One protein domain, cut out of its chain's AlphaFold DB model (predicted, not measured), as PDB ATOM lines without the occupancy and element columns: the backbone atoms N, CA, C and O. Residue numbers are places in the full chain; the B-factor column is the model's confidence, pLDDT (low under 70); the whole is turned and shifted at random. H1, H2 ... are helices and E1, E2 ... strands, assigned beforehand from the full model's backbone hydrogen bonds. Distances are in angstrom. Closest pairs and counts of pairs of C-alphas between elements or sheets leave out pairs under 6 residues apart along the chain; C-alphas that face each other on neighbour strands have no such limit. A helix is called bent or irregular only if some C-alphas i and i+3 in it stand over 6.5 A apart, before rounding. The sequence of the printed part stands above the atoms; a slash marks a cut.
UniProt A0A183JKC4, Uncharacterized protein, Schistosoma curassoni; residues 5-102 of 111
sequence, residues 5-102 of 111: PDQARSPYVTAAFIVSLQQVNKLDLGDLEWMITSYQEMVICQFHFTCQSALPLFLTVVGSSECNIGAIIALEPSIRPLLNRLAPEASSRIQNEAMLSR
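What this domain is: This is residues 5 to 102 of the 111 residues of an uncharacterized protein of Schistosoma curassoni (UniProt A0A183JKC4). A twisted ribbon of three long-to-short antiparallel strands lies between helices: H2 crosses over one face, and the long bent helix H3 covers the other, H3a along the strands and H3b across them. The last residues of H3, 95 to 102, stick out as a free arm, and so does the loop of residues 25 to 30. The printed part has 98 residues with three named helices and three named strands, in the order H1 H2 E1 E2 E3 H3; the sheet's order is E1 - E2 - E3, and the class is mixed, helices and strands. It is only just loose, close to compact, with a radius of gyration of the C-alphas of 15.2 A, and it spans 45 by 34 by 28 A.

Where its parts are: Find C-alpha 6 at (33.579, -43.888, 44.563), where H1, residues 6 to 9, begins. H2, residues 11 to 24, follows and is 20.4 A long. Next come E1, residues 34 to 38, 13.3 A; E2, residues 42 to 51, 29.6 A; and E3, residues 54 to 64, which starts at C-alpha 54 (35.349, -34.142, 16.837) and runs 31.9 A. H3, residues 69 to 102, was assigned as one helix by its hydrogen bonds but is bent: C-alphas 78 and 81 are 7.0 A apart. Its arm H3a, residues 69 to 78, 15.2 A, is irregular, with C-alphas 74 and 77 6.8 A apart; H3b, residues 81 to 102, runs 32.8 A to C-alpha 102 at (30.987, -16.254, 26.446).

How they stand to each other: Start at the sheet, a meander, each strand the antiparallel neighbour of the one before. In the hairpin E1 and E2, look for N 37 and O 44, 2.8 A apart; in the hairpin E2 and E3, for N 49 and O 57, 2.8 A, both within hydrogen-bond range. Helices on both faces make three layers. H2 runs across the strands at a height over the sheet of 9.5 A; the closest C-alphas of H2 and E2 are those of Phe 17 and Gln 46, 7.3 A. On the opposite face H3a lies over E2 at a height of 10.1 A, with C-alphas 45 and 69 closest, 7.6 A. On the same face as H3a, H3b lies over E2 and E3 at 5.3 A; C-alphas 54 and 88 are its closest to E3, 4.9 A. The lines of H3a and H3b are about perpendicular, at 79 degrees. H1 only grazes the sheet with residues 8 to 9. Every O i to N i+4 pair is within hydrogen-bond range in H2, against 4 of 6 in H3a and 16 of 18 in H3b; H1 is too short for one.

The domain as a whole: The two C-alphas farthest apart are those of Glu 66 and Arg 102, 46.9 A. The printed part has no cut, and no link is long; H2 to E1, nine residues, is short and the others are tight. The mean pLDDT of the printed part is 88.7, and only residue 102 is under 70.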
ATOM      1  N   PRO A   5      32.516 -48.244  42.825       82.50
ATOM      2  CA  PRO A   5      33.364 -47.657  43.856       82.50
ATOM      3  C   PRO A   5      33.572 -46.159  43.629       82.50
ATOM      4  O   PRO A   5      33.885 -45.734  42.514       82.50
ATOM      5  N   ASP A   6      33.457 -45.348  44.682       83.50
ATOM      6  CA  ASP A   6      33.579 -43.888  44.563       83.50
ATOM      7  C   ASP A   6      34.940 -43.457  44.003       83.50
ATOM      8  O   ASP A   6      35.040 -42.483  43.256       83.50
ATOM      9  N   GLN A   7      35.990 -44.233  44.280       82.56
ATOM     10  CA  GLN A   7      37.310 -44.014  43.696       82.56
ATOM     11  C   GLN A   7      37.285 -44.101  42.162       82.56
ATOM     12  O   GLN A   7      37.953 -43.308  41.500       82.56
ATOM     13  N   ALA A   8      36.491 -45.010  41.594       83.38
ATOM     14  CA  ALA A   8      36.373 -45.187  40.150       83.38
ATOM     15  C   ALA A   8      35.611 -44.034  39.470       83.38
ATOM     16  O   ALA A   8      35.814 -43.773  38.285       83.38
ATOM     17  N   ARG A   9      34.776 -43.303  40.225       81.88
ATOM     18  CA  ARG A   9      34.091 -42.077  39.771       81.88
ATOM     19  C   ARG A   9      34.997 -40.850  39.763       81.88
ATOM     20  O   ARG A   9      34.627 -39.823  39.196       81.88
ATOM     21  N   SER A  10      36.155 -40.926  40.416       88.50
ATOM     22  CA  SER A  10      37.052 -39.785  40.532       88.50
ATOM     23  C   SER A  10      37.548 -39.337  39.151       88.50
ATOM     24  O   SER A  10      38.096 -40.157  38.408       88.50
ATOM     25  N   PRO A  11      37.475 -38.032  38.820       86.81
ATOM     26  CA  PRO A  11      38.055 -37.487  37.590       86.81
ATOM     27  C   PRO A  11      39.545 -37.812  37.429       86.81
ATOM     28  O   PRO A  11      40.060 -37.855  36.311       86.81
ATOM     29  N   TYR A  12      40.233 -38.073  38.545       88.06
ATOM     30  CA  TYR A  12      41.631 -38.484  38.558       88.06
ATOM     31  C   TYR A  12      41.882 -39.771  37.758       88.06
ATOM     32  O   TYR A  12      42.900 -39.861  37.078       88.06
ATOM     33  N   VAL A  13      40.950 -40.731  37.771       89.12
ATOM     34  CA  VAL A  13      41.074 -41.994  37.018       89.12
ATOM     35  C   VAL A  13      41.155 -41.724  35.515       89.12
ATOM     36  O   VAL A  13      42.022 -42.254  34.819       89.12
ATOM     37  N   THR A  14      40.294 -40.847  35.005       87.44
ATOM     38  CA  THR A  14      40.315 -40.446  33.592       87.44
ATOM     39  C   THR A  14      41.547 -39.596  33.271       87.44
ATOM     40  O   THR A  14      42.172 -39.786  32.230       87.44
ATOM     41  N   ALA A  15      41.946 -38.688  34.165       90.69
ATOM     42  CA  ALA A  15      43.130 -37.854  33.963       90.69
ATOM     43  C   ALA A  15      44.426 -38.683  33.887       90.69
ATOM     44  O   ALA A  15      45.256 -38.445  33.009       90.69
ATOM     45  N   ALA A  16      44.580 -39.685  34.758       91.38
ATOM     46  CA  ALA A  16      45.729 -40.589  34.756       91.38
ATOM     47  C   ALA A  16      45.848 -41.368  33.435       91.38
ATOM     48  O   ALA A  16      46.948 -41.515  32.895       91.38
ATOM     49  N   PHE A  17      44.720 -41.798  32.865       92.00
ATOM     50  CA  PHE A  17      44.693 -42.449  31.556       92.00
ATOM     51  C   PHE A  17      45.154 -41.522  30.428       92.00
ATOM     52  O   PHE A  17      46.007 -41.904  29.627       92.00
ATOM     53  N   ILE A  18      44.667 -40.278  30.401       90.88
ATOM     54  CA  ILE A  18      45.071 -39.285  29.392       90.88
ATOM     55  C   ILE A  18      46.576 -39.006  29.465       90.88
ATOM     56  O   ILE A  18      47.247 -38.953  28.436       90.88
ATOM     57  N   VAL A  19      47.130 -38.870  30.673       91.44
ATOM     58  CA  VAL A  19      48.581 -38.717  30.856       91.44
ATOM     59  C   VAL A  19      49.322 -39.946  30.333       91.44
ATOM     60  O   VAL A  19      50.345 -39.809  29.663       91.44
ATOM     61  N   SER A  20      48.798 -41.143  30.588       90.31
ATOM     62  CA  SER A  20      49.418 -42.391  30.140       90.31
ATOM     63  C   SER A  20      49.457 -42.516  28.614       90.31
ATOM     64  O   SER A  20      50.490 -42.911  28.076       90.31
ATOM     65  N   LEU A  21      48.407 -42.079  27.907       89.12
ATOM     66  CA  LEU A  21      48.396 -41.986  26.437       89.12
ATOM     67  C   LEU A  21      49.518 -41.085  25.899       89.12
ATOM     68  O   LEU A  21      50.084 -41.348  24.847       89.12
ATOM     69  N   GLN A  22      49.886 -40.028  26.625       86.69
ATOM     70  CA  GLN A  22      50.993 -39.156  26.222       86.69
ATOM     71  C   GLN A  22      52.368 -39.776  26.501       86.69
ATOM     72  O   GLN A  22      53.345 -39.444  25.827       86.69
ATOM     73  N   GLN A  23      52.472 -40.640  27.515       88.62
ATOM     74  CA  GLN A  23      53.734 -41.296  27.860       88.62
ATOM     75  C   GLN A  23      54.009 -42.521  26.988       88.62
ATOM     76  O   GLN A  23      55.165 -42.758  26.650       88.62
ATOM     77  N   VAL A  24      52.979 -43.275  26.600       87.94
ATOM     78  CA  VAL A  24      53.147 -44.528  25.846       87.94
ATOM     79  C   VAL A  24      53.802 -44.306  24.481       87.94
ATOM     80  O   VAL A  24      54.649 -45.098  24.080       87.94
ATOM     81  N   ASN A  25      53.539 -43.163  23.837       79.69
ATOM     82  CA  ASN A  25      54.152 -42.786  22.560       79.69
ATOM     83  C   ASN A  25      55.684 -42.649  22.645       79.69
ATOM     84  O   ASN A  25      56.359 -42.598  21.623       79.69
ATOM     85  N   LYS A  26      56.251 -42.588  23.856       88.19
ATOM     86  CA  LYS A  26      57.703 -42.549  24.093       88.19
ATOM     87  C   LYS A  26      58.338 -43.936  24.183       88.19
ATOM     88  O   LYS A  26      59.558 -44.025  24.248       88.19
ATOM     89  N   LEU A  27      57.530 -44.995  24.248       86.75
ATOM     90  CA  LEU A  27      57.998 -46.376  24.370       86.75
ATOM     91  C   LEU A  27      58.259 -47.037  23.010       86.75
ATOM     92  O   LEU A  27      58.793 -48.140  22.989       86.75
ATOM     93  N   ASP A  28      57.897 -46.377  21.905       85.38
ATOM     94  CA  ASP A  28      58.034 -46.891  20.532       85.38
ATOM     95  C   ASP A  28      57.326 -48.247  20.314       85.38
ATOM     96  O   ASP A  28      57.766 -49.106  19.555       85.38
ATOM     97  N   LEU A  29      56.203 -48.450  21.018       84.75
ATOM     98  CA  LEU A  29      55.380 -49.669  20.969       84.75
ATOM     99  C   LEU A  29      54.134 -49.526  20.076       84.75
ATOM    100  O   LEU A  29      53.288 -50.418  20.054       84.75
ATOM    101  N   GLY A  30      54.021 -48.416  19.344       83.75
ATOM    102  CA  GLY A  30      52.827 -48.056  18.580       83.75
ATOM    103  C   GLY A  30      51.741 -47.384  19.426       83.75
ATOM    104  O   GLY A  30      51.985 -46.947  20.553       83.75
ATOM    105  N   ASP A  31      50.543 -47.280  18.849       82.75
ATOM    106  CA  ASP A  31      49.411 -46.588  19.465       82.75
ATOM    107  C   ASP A  31      48.758 -47.445  20.561       82.75
ATOM    108  O   ASP A  31      48.453 -48.622  20.369       82.75
ATOM    109  N   LEU A  32      48.501 -46.841  21.725       85.06
ATOM    110  CA  LEU A  32      47.818 -47.518  22.827       85.06
ATOM    111  C   LEU A  32      46.319 -47.638  22.547       85.06
ATOM    112  O   LEU A  32      45.581 -46.669  22.701       85.06
ATOM    113  N   GLU A  33      45.848 -48.835  22.218       83.69
ATOM    114  CA  GLU A  33      44.422 -49.069  21.962       83.69
ATOM    115  C   GLU A  33      43.574 -49.018  23.244       83.69
ATOM    116  O   GLU A  33      42.508 -48.399  23.276       83.69
ATOM    117  N   TRP A  34      44.061 -49.634  24.322       90.44
ATOM    118  CA  TRP A  34      43.362 -49.727  25.603       90.44
ATOM    119  C   TRP A  34      44.337 -49.891  26.771       90.44
ATOM    120  O   TRP A  34      45.469 -50.339  26.607       90.44
ATOM    121  N   MET A  35      43.886 -49.540  27.974       93.25
ATOM    122  CA  MET A  35      44.623 -49.720  29.227       93.25
ATOM    123  C   MET A  35      43.763 -50.477  30.235       93.25
ATOM    124  O   MET A  35      42.581 -50.178  30.396       93.25
ATOM    125  N   ILE A  36      44.366 -51.438  30.934       94.06
ATOM    126  CA  ILE A  36      43.736 -52.147  32.050       94.06
ATOM    127  C   ILE A  36      44.510 -51.820  33.320       94.06
ATOM    128  O   ILE A  36      45.725 -52.009  33.372       94.06
ATOM    129  N   THR A  37      43.787 -51.405  34.355       92.94
ATOM    130  CA  THR A  37      44.328 -51.213  35.699       92.94
ATOM    131  C   THR A  37      43.563 -52.098  36.674       92.94
ATOM    132  O   THR A  37      42.371 -51.894  36.910       92.94
ATOM    133  N   SER A  38      44.250 -53.090  37.234       92.38
ATOM    134  CA  SER A  38      43.693 -54.005  38.232       92.38
ATOM    135  C   SER A  38      43.986 -53.508  39.645       92.38
ATOM    136  O   SER A  38      45.137 -53.269  40.004       92.38
ATOM    137  N   TYR A  39      42.938 -53.397  40.454       90.62
ATOM    138  CA  TYR A  39      42.986 -53.145  41.891       90.62
ATOM    139  C   TYR A  39      42.500 -54.387  42.649       90.62
ATOM    140  O   TYR A  39      42.051 -55.360  42.046       90.62
ATOM    141  N   GLN A  40      42.568 -54.351  43.981       89.56
ATOM    142  CA  GLN A  40      42.161 -55.479  44.822       89.56
ATOM    143  C   GLN A  40      40.683 -55.867  44.632       89.56
ATOM    144  O   GLN A  40      40.368 -57.050  44.561       89.56
ATOM    145  N   GLU A  41      39.790 -54.882  44.518       89.75
ATOM    146  CA  GLU A  41      38.334 -55.109  44.461       89.75
ATOM    147  C   GLU A  41      37.708 -54.748  43.107       89.75
ATOM    148  O   GLU A  41      36.550 -55.069  42.845       89.75
ATOM    149  N   MET A  42      38.465 -54.099  42.218       91.44
ATOM    150  CA  MET A  42      37.945 -53.616  40.941       91.44
ATOM    151  C   MET A  42      38.972 -53.704  39.820       91.44
ATOM    152  O   MET A  42      40.180 -53.656  40.040       91.44
ATOM    153  N   VAL A  43      38.466 -53.749  38.598       93.56
ATOM    154  CA  VAL A  43      39.238 -53.594  37.371       93.56
ATOM    155  C   VAL A  43      38.698 -52.399  36.606       93.56
ATOM    156  O   VAL A  43      37.490 -52.243  36.440       93.56
ATOM    157  N   ILE A  44      39.613 -51.576  36.107       93.94
ATOM    158  CA  ILE A  44      39.299 -50.444  35.245       93.94
ATOM    159  C   ILE A  44      39.864 -50.735  33.858       93.94
ATOM    160  O   ILE A  44      41.064 -50.952  33.712       93.94
ATOM    161  N   CYS A  45      39.003 -50.741  32.844       94.62
ATOM    162  CA  CYS A  45      39.381 -50.890  31.444       94.62
ATOM    163  C   CYS A  45      39.042 -49.600  30.695       94.62
ATOM    164  O   CYS A  45      37.892 -49.156  30.706       94.62
ATOM    165  N   GLN A  46      40.049 -48.969  30.098       94.62
ATOM    166  CA  GLN A  46      39.934 -47.650  29.490       94.62
ATOM    167  C   GLN A  46      40.298 -47.705  28.015       94.62
ATOM    168  O   GLN A  46      41.315 -48.280  27.635       94.62
ATOM    169  N   PHE A  47      39.466 -47.066  27.202       93.38
ATOM    170  CA  PHE A  47      39.608 -46.990  25.756       93.38
ATOM    171  C   PHE A  47      39.637 -45.529  25.330       93.38
ATOM    172  O   PHE A  47      38.955 -44.683  25.923       93.38
ATOM    173  N   HIS A  48      40.397 -45.237  24.281       91.50
ATOM    174  CA  HIS A  48      40.434 -43.913  23.679       91.50
ATOM    175  C   HIS A  48      39.903 -43.986  22.242       91.50
ATOM    176  O   HIS A  48      40.244 -44.888  21.484       91.50
ATOM    177  N   PHE A  49      39.055 -43.032  21.871       89.19
ATOM    178  CA  PHE A  49      38.442 -42.957  20.549       89.19
ATOM    179  C   PHE A  49      38.715 -41.593  19.944       89.19
ATOM    180  O   PHE A  49      38.356 -40.560  20.515       89.19
ATOM    181  N   THR A  50      39.327 -41.590  18.766       86.25
ATOM    182  CA  THR A  50      39.608 -40.375  18.006       86.25
ATOM    183  C   THR A  50      38.714 -40.309  16.773       86.25
ATOM    184  O   THR A  50      38.442 -41.306  16.108       86.25
ATOM    185  N   CYS A  51      38.230 -39.108  16.470       80.12
ATOM    186  CA  CYS A  51      37.470 -38.809  15.265       80.12
ATOM    187  C   CYS A  51      38.034 -37.516  14.672       80.12
ATOM    188  O   CYS A  51      38.248 -36.553  15.402       80.12
ATOM    189  N   GLN A  52      38.298 -37.482  13.362       77.69
ATOM    190  CA  GLN A  52      39.016 -36.364  12.727       77.69
ATOM    191  C   GLN A  52      38.333 -34.999  12.911       77.69
ATOM    192  O   GLN A  52      39.009 -33.977  12.934       77.69
ATOM    193  N   SER A  53      37.004 -34.971  13.038       80.38
ATOM    194  CA  SER A  53      36.210 -33.739  13.105       80.38
ATOM    195  C   SER A  53      35.555 -33.497  14.470       80.38
ATOM    196  O   SER A  53      34.627 -32.694  14.560       80.38
ATOM    197  N   ALA A  54      35.968 -34.213  15.517       88.00
ATOM    198  CA  ALA A  54      35.349 -34.142  16.837       88.00
ATOM    199  C   ALA A  54      36.385 -34.263  17.963       88.00
ATOM    200  O   ALA A  54      37.509 -34.716  17.758       88.00
ATOM    201  N   LEU A  55      35.995 -33.852  19.169       87.44
ATOM    202  CA  LEU A  55      36.777 -34.085  20.376       87.44
ATOM    203  C   LEU A  55      36.925 -35.595  20.626       87.44
ATOM    204  O   LEU A  55      35.996 -36.358  20.335       87.44
ATOM    205  N   PRO A  56      38.069 -36.038  21.178       89.12
ATOM    206  CA  PRO A  56      38.265 -37.435  21.530       89.12
ATOM    207  C   PRO A  56      37.285 -37.865  22.627       89.12
ATOM    208  O   PRO A  56      36.967 -37.088  23.532       89.12
ATOM    209  N   LEU A  57      36.839 -39.119  22.564       91.06
ATOM    210  CA  LEU A  57      36.049 -39.748  23.620       91.06
ATOM    211  C   LEU A  57      36.913 -40.738  24.398       91.06
ATOM    212  O   LEU A  57      37.677 -41.506  23.815       91.06
ATOM    213  N   PHE A  58      36.744 -40.748  25.715       90.94
ATOM    214  CA  PHE A  58      37.397 -41.697  26.613       90.94
ATOM    215  C   PHE A  58      36.315 -42.536  27.288       90.94
ATOM    216  O   PHE A  58      35.447 -41.991  27.972       90.94
ATOM    217  N   LEU A  59      36.343 -43.850  27.069       91.06
ATOM    218  CA  LEU A  59      35.414 -44.786  27.696       91.06
ATOM    219  C   LEU A  59      36.122 -45.479  28.854       91.06
ATOM    220  O   LEU A  59      37.133 -46.140  28.640       91.06
ATOM    221  N   THR A  60      35.560 -45.362  30.052       92.06
ATOM    222  CA  THR A  60      36.039 -46.057  31.250       92.06
ATOM    223  C   THR A  60      34.994 -47.086  31.662       92.06
ATOM    224  O   THR A  60      33.866 -46.728  31.997       92.06
ATOM    225  N   VAL A  61      35.368 -48.362  31.640       92.19
ATOM    226  CA  VAL A  61      34.555 -49.474  32.136       92.19
ATOM    227  C   VAL A  61      35.103 -49.900  33.489       92.19
ATOM    228  O   VAL A  61      36.295 -50.167  33.620       92.19
ATOM    229  N   VAL A  62      34.226 -49.963  34.488       92.00
ATOM    230  CA  VAL A  62      34.564 -50.391  35.847       92.00
ATOM    231  C   VAL A  62      33.866 -51.718  36.103       92.00
ATOM    232  O   VAL A  62      32.639 -51.796  36.058       92.00
ATOM    233  N   GLY A  63      34.654 -52.759  36.332       91.44
ATOM    234  CA  GLY A  63      34.181 -54.085  36.711       91.44
ATOM    235  C   GLY A  63      34.673 -54.470  38.102       91.44
ATOM    236  O   GLY A  63      35.590 -53.850  38.642       91.44
ATOM    237  N   SER A  64      34.092 -55.524  38.670       91.56
ATOM    238  CA  SER A  64      34.668 -56.197  39.838       91.56
ATOM    239  C   SER A  64      36.024 -56.829  39.493       91.56
ATOM    240  O   SER A  64      36.381 -56.976  38.321       91.56
ATOM    241  N   SER A  65      36.786 -57.234  40.508       89.75
ATOM    242  CA  SER A  65      38.067 -57.932  40.325       89.75
ATOM    243  C   SER A  65      37.958 -59.241  39.522       89.75
ATOM    244  O   SER A  65      38.915 -59.630  38.859       89.75
ATOM    245  N   GLU A  66      36.787 -59.885  39.517       90.69
ATOM    246  CA  GLU A  66      36.503 -61.126  38.774       90.69
ATOM    247  C   GLU A  66      35.888 -60.887  37.382       90.69
ATOM    248  O   GLU A  66      35.420 -61.815  36.719       90.69
ATOM    249  N   CYS A  67      35.842 -59.634  36.922       91.12
ATOM    250  CA  CYS A  67      35.218 -59.286  35.654       91.12
ATOM    251  C   CYS A  67      35.909 -59.965  34.456       91.12
ATOM    252  O   CYS A  67      37.136 -59.996  34.353       91.12
ATOM    253  N   ASN A  68      35.122 -60.458  33.491       93.81
ATOM    254  CA  ASN A  68      35.656 -60.988  32.237       93.81
ATOM    255  C   ASN A  68      36.110 -59.845  31.313       93.81
ATOM    256  O   ASN A  68      35.362 -59.367  30.458       93.81
ATOM    257  N   ILE A  69      37.366 -59.435  31.474       92.31
ATOM    258  CA  ILE A  69      37.976 -58.348  30.699       92.31
ATOM    259  C   ILE A  69      38.023 -58.677  29.204       92.31
ATOM    260  O   ILE A  69      37.806 -57.798  28.373       92.31
ATOM    261  N   GLY A  70      38.244 -59.946  28.849       93.31
ATOM    262  CA  GLY A  70      38.263 -60.382  27.452       93.31
ATOM    263  C   GLY A  70      36.938 -60.099  26.743       93.31
ATOM    264  O   GLY A  70      36.936 -59.632  25.607       93.31
ATOM    265  N   ALA A  71      35.810 -60.296  27.434       93.44
ATOM    266  CA  ALA A  71      34.495 -59.949  26.906       93.44
ATOM    267  C   ALA A  71      34.316 -58.430  26.728       93.44
ATOM    268  O   ALA A  71      33.738 -58.006  25.732       93.44
ATOM    269  N   ILE A  72      34.842 -57.608  27.646       91.88
ATOM    270  CA  ILE A  72      34.801 -56.139  27.527       91.88
ATOM    271  C   ILE A  72      35.587 -55.674  26.298       91.88
ATOM    272  O   ILE A  72      35.072 -54.896  25.499       91.88
ATOM    273  N   ILE A  73      36.808 -56.179  26.114       92.19
ATOM    274  CA  ILE A  73      37.642 -55.834  24.955       92.19
ATOM    275  C   ILE A  73      36.966 -56.295  23.659       92.19
ATOM    276  O   ILE A  73      36.910 -55.542  22.692       92.19
ATOM    277  N   ALA A  74      36.379 -57.495  23.642       92.88
ATOM    278  CA  ALA A  74      35.667 -58.009  22.473       92.88
ATOM    279  C   ALA A  74      34.399 -57.205  22.115       92.88
ATOM    280  O   ALA A  74      33.962 -57.229  20.963       92.88
ATOM    281  N   LEU A  75      33.801 -56.489  23.074       89.81
ATOM    282  CA  LEU A  75      32.650 -55.616  22.833       89.81
ATOM    283  C   LEU A  75      33.037 -54.282  22.188       89.81
ATOM    284  O   LEU A  75      32.197 -53.681  21.515       89.81
ATOM    285  N   GLU A  76      34.282 -53.830  22.354       88.38
ATOM    286  CA  GLU A  76      34.747 -52.527  21.870       88.38
ATOM    287  C   GLU A  76      34.456 -52.307  20.368       88.38
ATOM    288  O   GLU A  76      33.792 -51.313  20.040       88.38
ATOM    289  N   PRO A  77      34.790 -53.237  19.448       89.62
ATOM    290  CA  PRO A  77      34.516 -53.046  18.024       89.62
ATOM    291  C   PRO A  77      33.023 -52.897  17.709       89.62
ATOM    292  O   PRO A  77      32.648 -52.186  16.777       89.62
ATOM    293  N   SER A  78      32.158 -53.542  18.500       92.19
ATOM    294  CA  SER A  78      30.704 -53.507  18.309       92.19
ATOM    295  C   SER A  78      30.092 -52.171  18.740       92.19
ATOM    296  O   SER A  78      29.091 -51.740  18.165       92.19
ATOM    297  N   ILE A  79      30.688 -51.488  19.723       91.00
ATOM    298  CA  ILE A  79      30.210 -50.182  20.210       91.00
ATOM    299  C   ILE A  79      30.866 -48.998  19.491       91.00
ATOM    300  O   ILE A  79      30.311 -47.897  19.496       91.00
ATOM    301  N   ARG A  80      32.004 -49.206  18.815       90.19
ATOM    302  CA  ARG A  80      32.735 -48.165  18.076       90.19
ATOM    303  C   ARG A  80      31.859 -47.344  17.110       90.19
ATOM    304  O   ARG A  80      31.983 -46.117  17.119       90.19
ATOM    305  N   PRO A  81      30.920 -47.926  16.332       91.94
ATOM    306  CA  PRO A  81      30.029 -47.139  15.474       91.94
ATOM    307  C   PRO A  81      29.136 -46.159  16.248       91.94
ATOM    308  O   PRO A  81      28.849 -45.067  15.758       91.94
ATOM    309  N   LEU A  82      28.703 -46.523  17.459       92.31
ATOM    310  CA  LEU A  82      27.907 -45.641  18.315       92.31
ATOM    311  C   LEU A  82      28.757 -44.483  18.838       92.31
ATOM    312  O   LEU A  82      28.316 -43.337  18.804       92.31
ATOM    313  N   LEU A  83      29.993 -44.763  19.248       90.94
ATOM    314  CA  LEU A  83      30.928 -43.748  19.738       90.94
ATOM    315  C   LEU A  83      31.322 -42.754  18.638       90.94
ATOM    316  O   LEU A  83      31.331 -41.549  18.881       90.94
ATOM    317  N   ASN A  84      31.518 -43.230  17.406       89.81
ATOM    318  CA  ASN A  84      31.769 -42.370  16.246       89.81
ATOM    319  C   ASN A  84      30.604 -41.418  15.939       89.81
ATOM    320  O   ASN A  84      30.829 -40.320  15.433       89.81
ATOM    321  N   ARG A  85      29.364 -41.815  16.249       90.38
ATOM    322  CA  ARG A  85      28.184 -40.947  16.123       90.38
ATOM    323  C   ARG A  85      28.046 -39.984  17.300       90.38
ATOM    324  O   ARG A  85      27.654 -38.840  17.096       90.38
ATOM    325  N   LEU A  86      28.384 -40.433  18.507       91.44
ATOM    326  CA  LEU A  86      28.288 -39.632  19.725       91.44
ATOM    327  C   LEU A  86      29.333 -38.510  19.770       91.44
ATOM    328  O   LEU A  86      29.011 -37.401  20.186       91.44
ATOM    329  N   ALA A  87      30.565 -38.773  19.325       92.25
ATOM    330  CA  ALA A  87      31.672 -37.815  19.377       92.25
ATOM    331  C   ALA A  87      31.344 -36.443  18.748       92.25
ATOM    332  O   ALA A  87      31.523 -35.427  19.432       92.25
ATOM    333  N   PRO A  88      30.840 -36.350  17.498       92.19
ATOM    334  CA  PRO A  88      30.494 -35.062  16.900       92.19
ATOM    335  C   PRO A  88      29.309 -34.383  17.598       92.19
ATOM    336  O   PRO A  88      29.326 -33.164  17.762       92.19
ATOM    337  N   GLU A  89      28.308 -35.145  18.053       91.81
ATOM    338  CA  GLU A  89      27.159 -34.581  18.772       91.81
ATOM    339  C   GLU A  89      27.591 -33.968  20.111       91.81
ATOM    340  O   GLU A  89      27.266 -32.815  20.401       91.81
ATOM    341  N   ALA A  90      28.382 -34.703  20.896       90.75
ATOM    342  CA  ALA A  90      28.929 -34.228  22.161       90.75
ATOM    343  C   ALA A  90      29.826 -32.997  21.957       90.75
ATOM    344  O   ALA A  90      29.694 -32.006  22.673       90.75
ATOM    345  N   SER A  91      30.684 -33.024  20.934       91.62
ATOM    346  CA  SER A  91      31.569 -31.900  20.605       91.62
ATOM    347  C   SER A  91      30.790 -30.637  20.250       91.62
ATOM    348  O   SER A  91      31.104 -29.564  20.762       91.62
ATOM    349  N   SER A  92      29.755 -30.764  19.415       91.69
ATOM    350  CA  SER A  92      28.884 -29.647  19.035       91.69
ATOM    351  C   SER A  92      28.170 -29.056  20.250       91.69
ATOM    352  O   SER A  92      28.171 -27.840  20.438       91.69
ATOM    353  N   ARG A  93      27.627 -29.901  21.138       90.56
ATOM    354  CA  ARG A  93      26.985 -29.440  22.380       90.56
ATOM    355  C   ARG A  93      27.953 -28.667  23.277       90.56
ATOM    356  O   ARG A  93      27.630 -27.549  23.663       90.56
ATOM    357  N   ILE A  94      29.150 -29.202  23.525       90.38
ATOM    358  CA  ILE A  94      30.182 -28.535  24.341       90.38
ATOM    359  C   ILE A  94      30.581 -27.186  23.725       90.38
ATOM    360  O   ILE A  94      30.719 -26.190  24.434       90.38
ATOM    361  N   GLN A  95      30.751 -27.128  22.401       88.12
ATOM    362  CA  GLN A  95      31.069 -25.880  21.705       88.12
ATOM    363  C   GLN A  95      29.942 -24.850  21.838       88.12
ATOM    364  O   GLN A  95      30.218 -23.688  22.137       88.12
ATOM    365  N   ASN A  96      28.685 -25.267  21.676       88.81
ATOM    366  CA  ASN A  96      27.523 -24.392  21.829       88.81
ATOM    367  C   ASN A  96      27.403 -23.851  23.263       88.81
ATOM    368  O   ASN A  96      27.204 -22.650  23.450       88.81
ATOM    369  N   GLU A  97      27.585 -24.698  24.278       87.50
ATOM    370  CA  GLU A  97      27.599 -24.287  25.690       87.50
ATOM    371  C   GLU A  97      28.726 -23.286  25.979       87.50
ATOM    372  O   GLU A  97      28.511 -22.251  26.619       87.50
ATOM    373  N   ALA A  98      29.923 -23.532  25.437       85.19
ATOM    374  CA  ALA A  98      31.044 -22.610  25.559       85.19
ATOM    375  C   ALA A  98      30.758 -21.259  24.877       85.19
ATOM    376  O   ALA A  98      31.109 -20.214  25.427       85.19
ATOM    377  N   MET A  99      30.091 -21.238  23.719       81.31
ATOM    378  CA  MET A  99      29.668 -19.988  23.074       81.31
ATOM    379  C   MET A  99      28.643 -19.227  23.923       81.31
ATOM    380  O   MET A  99      28.808 -18.025  24.131       81.31
ATOM    381  N   LEU A 100      27.646 -19.917  24.483       76.56
ATOM    382  CA  LEU A 100      26.636 -19.308  25.355       76.56
ATOM    383  C   LEU A 100      27.272 -18.669  26.599       76.56
ATOM    384  O   LEU A 100      27.015 -17.499  26.880       76.56
ATOM    385  N   SER A 101      28.193 -19.371  27.269       70.81
ATOM    386  CA  SER A 101      28.919 -18.843  28.438       70.81
ATOM    387  C   SER A 101      29.771 -17.598  28.141       70.81
ATOM    388  O   SER A 101      29.993 -16.760  29.018       70.81
ATOM    389  N   ARG A 102      30.240 -17.442  26.893       61.50
ATOM    390  CA  ARG A 102      30.987 -16.254  26.446       61.50
ATOM    391  C   ARG A 102      30.072 -15.065  26.186       61.50
ATOM    392  O   ARG A 102      30.501 -13.935  26.358       61.50
TER     393      ARG A 102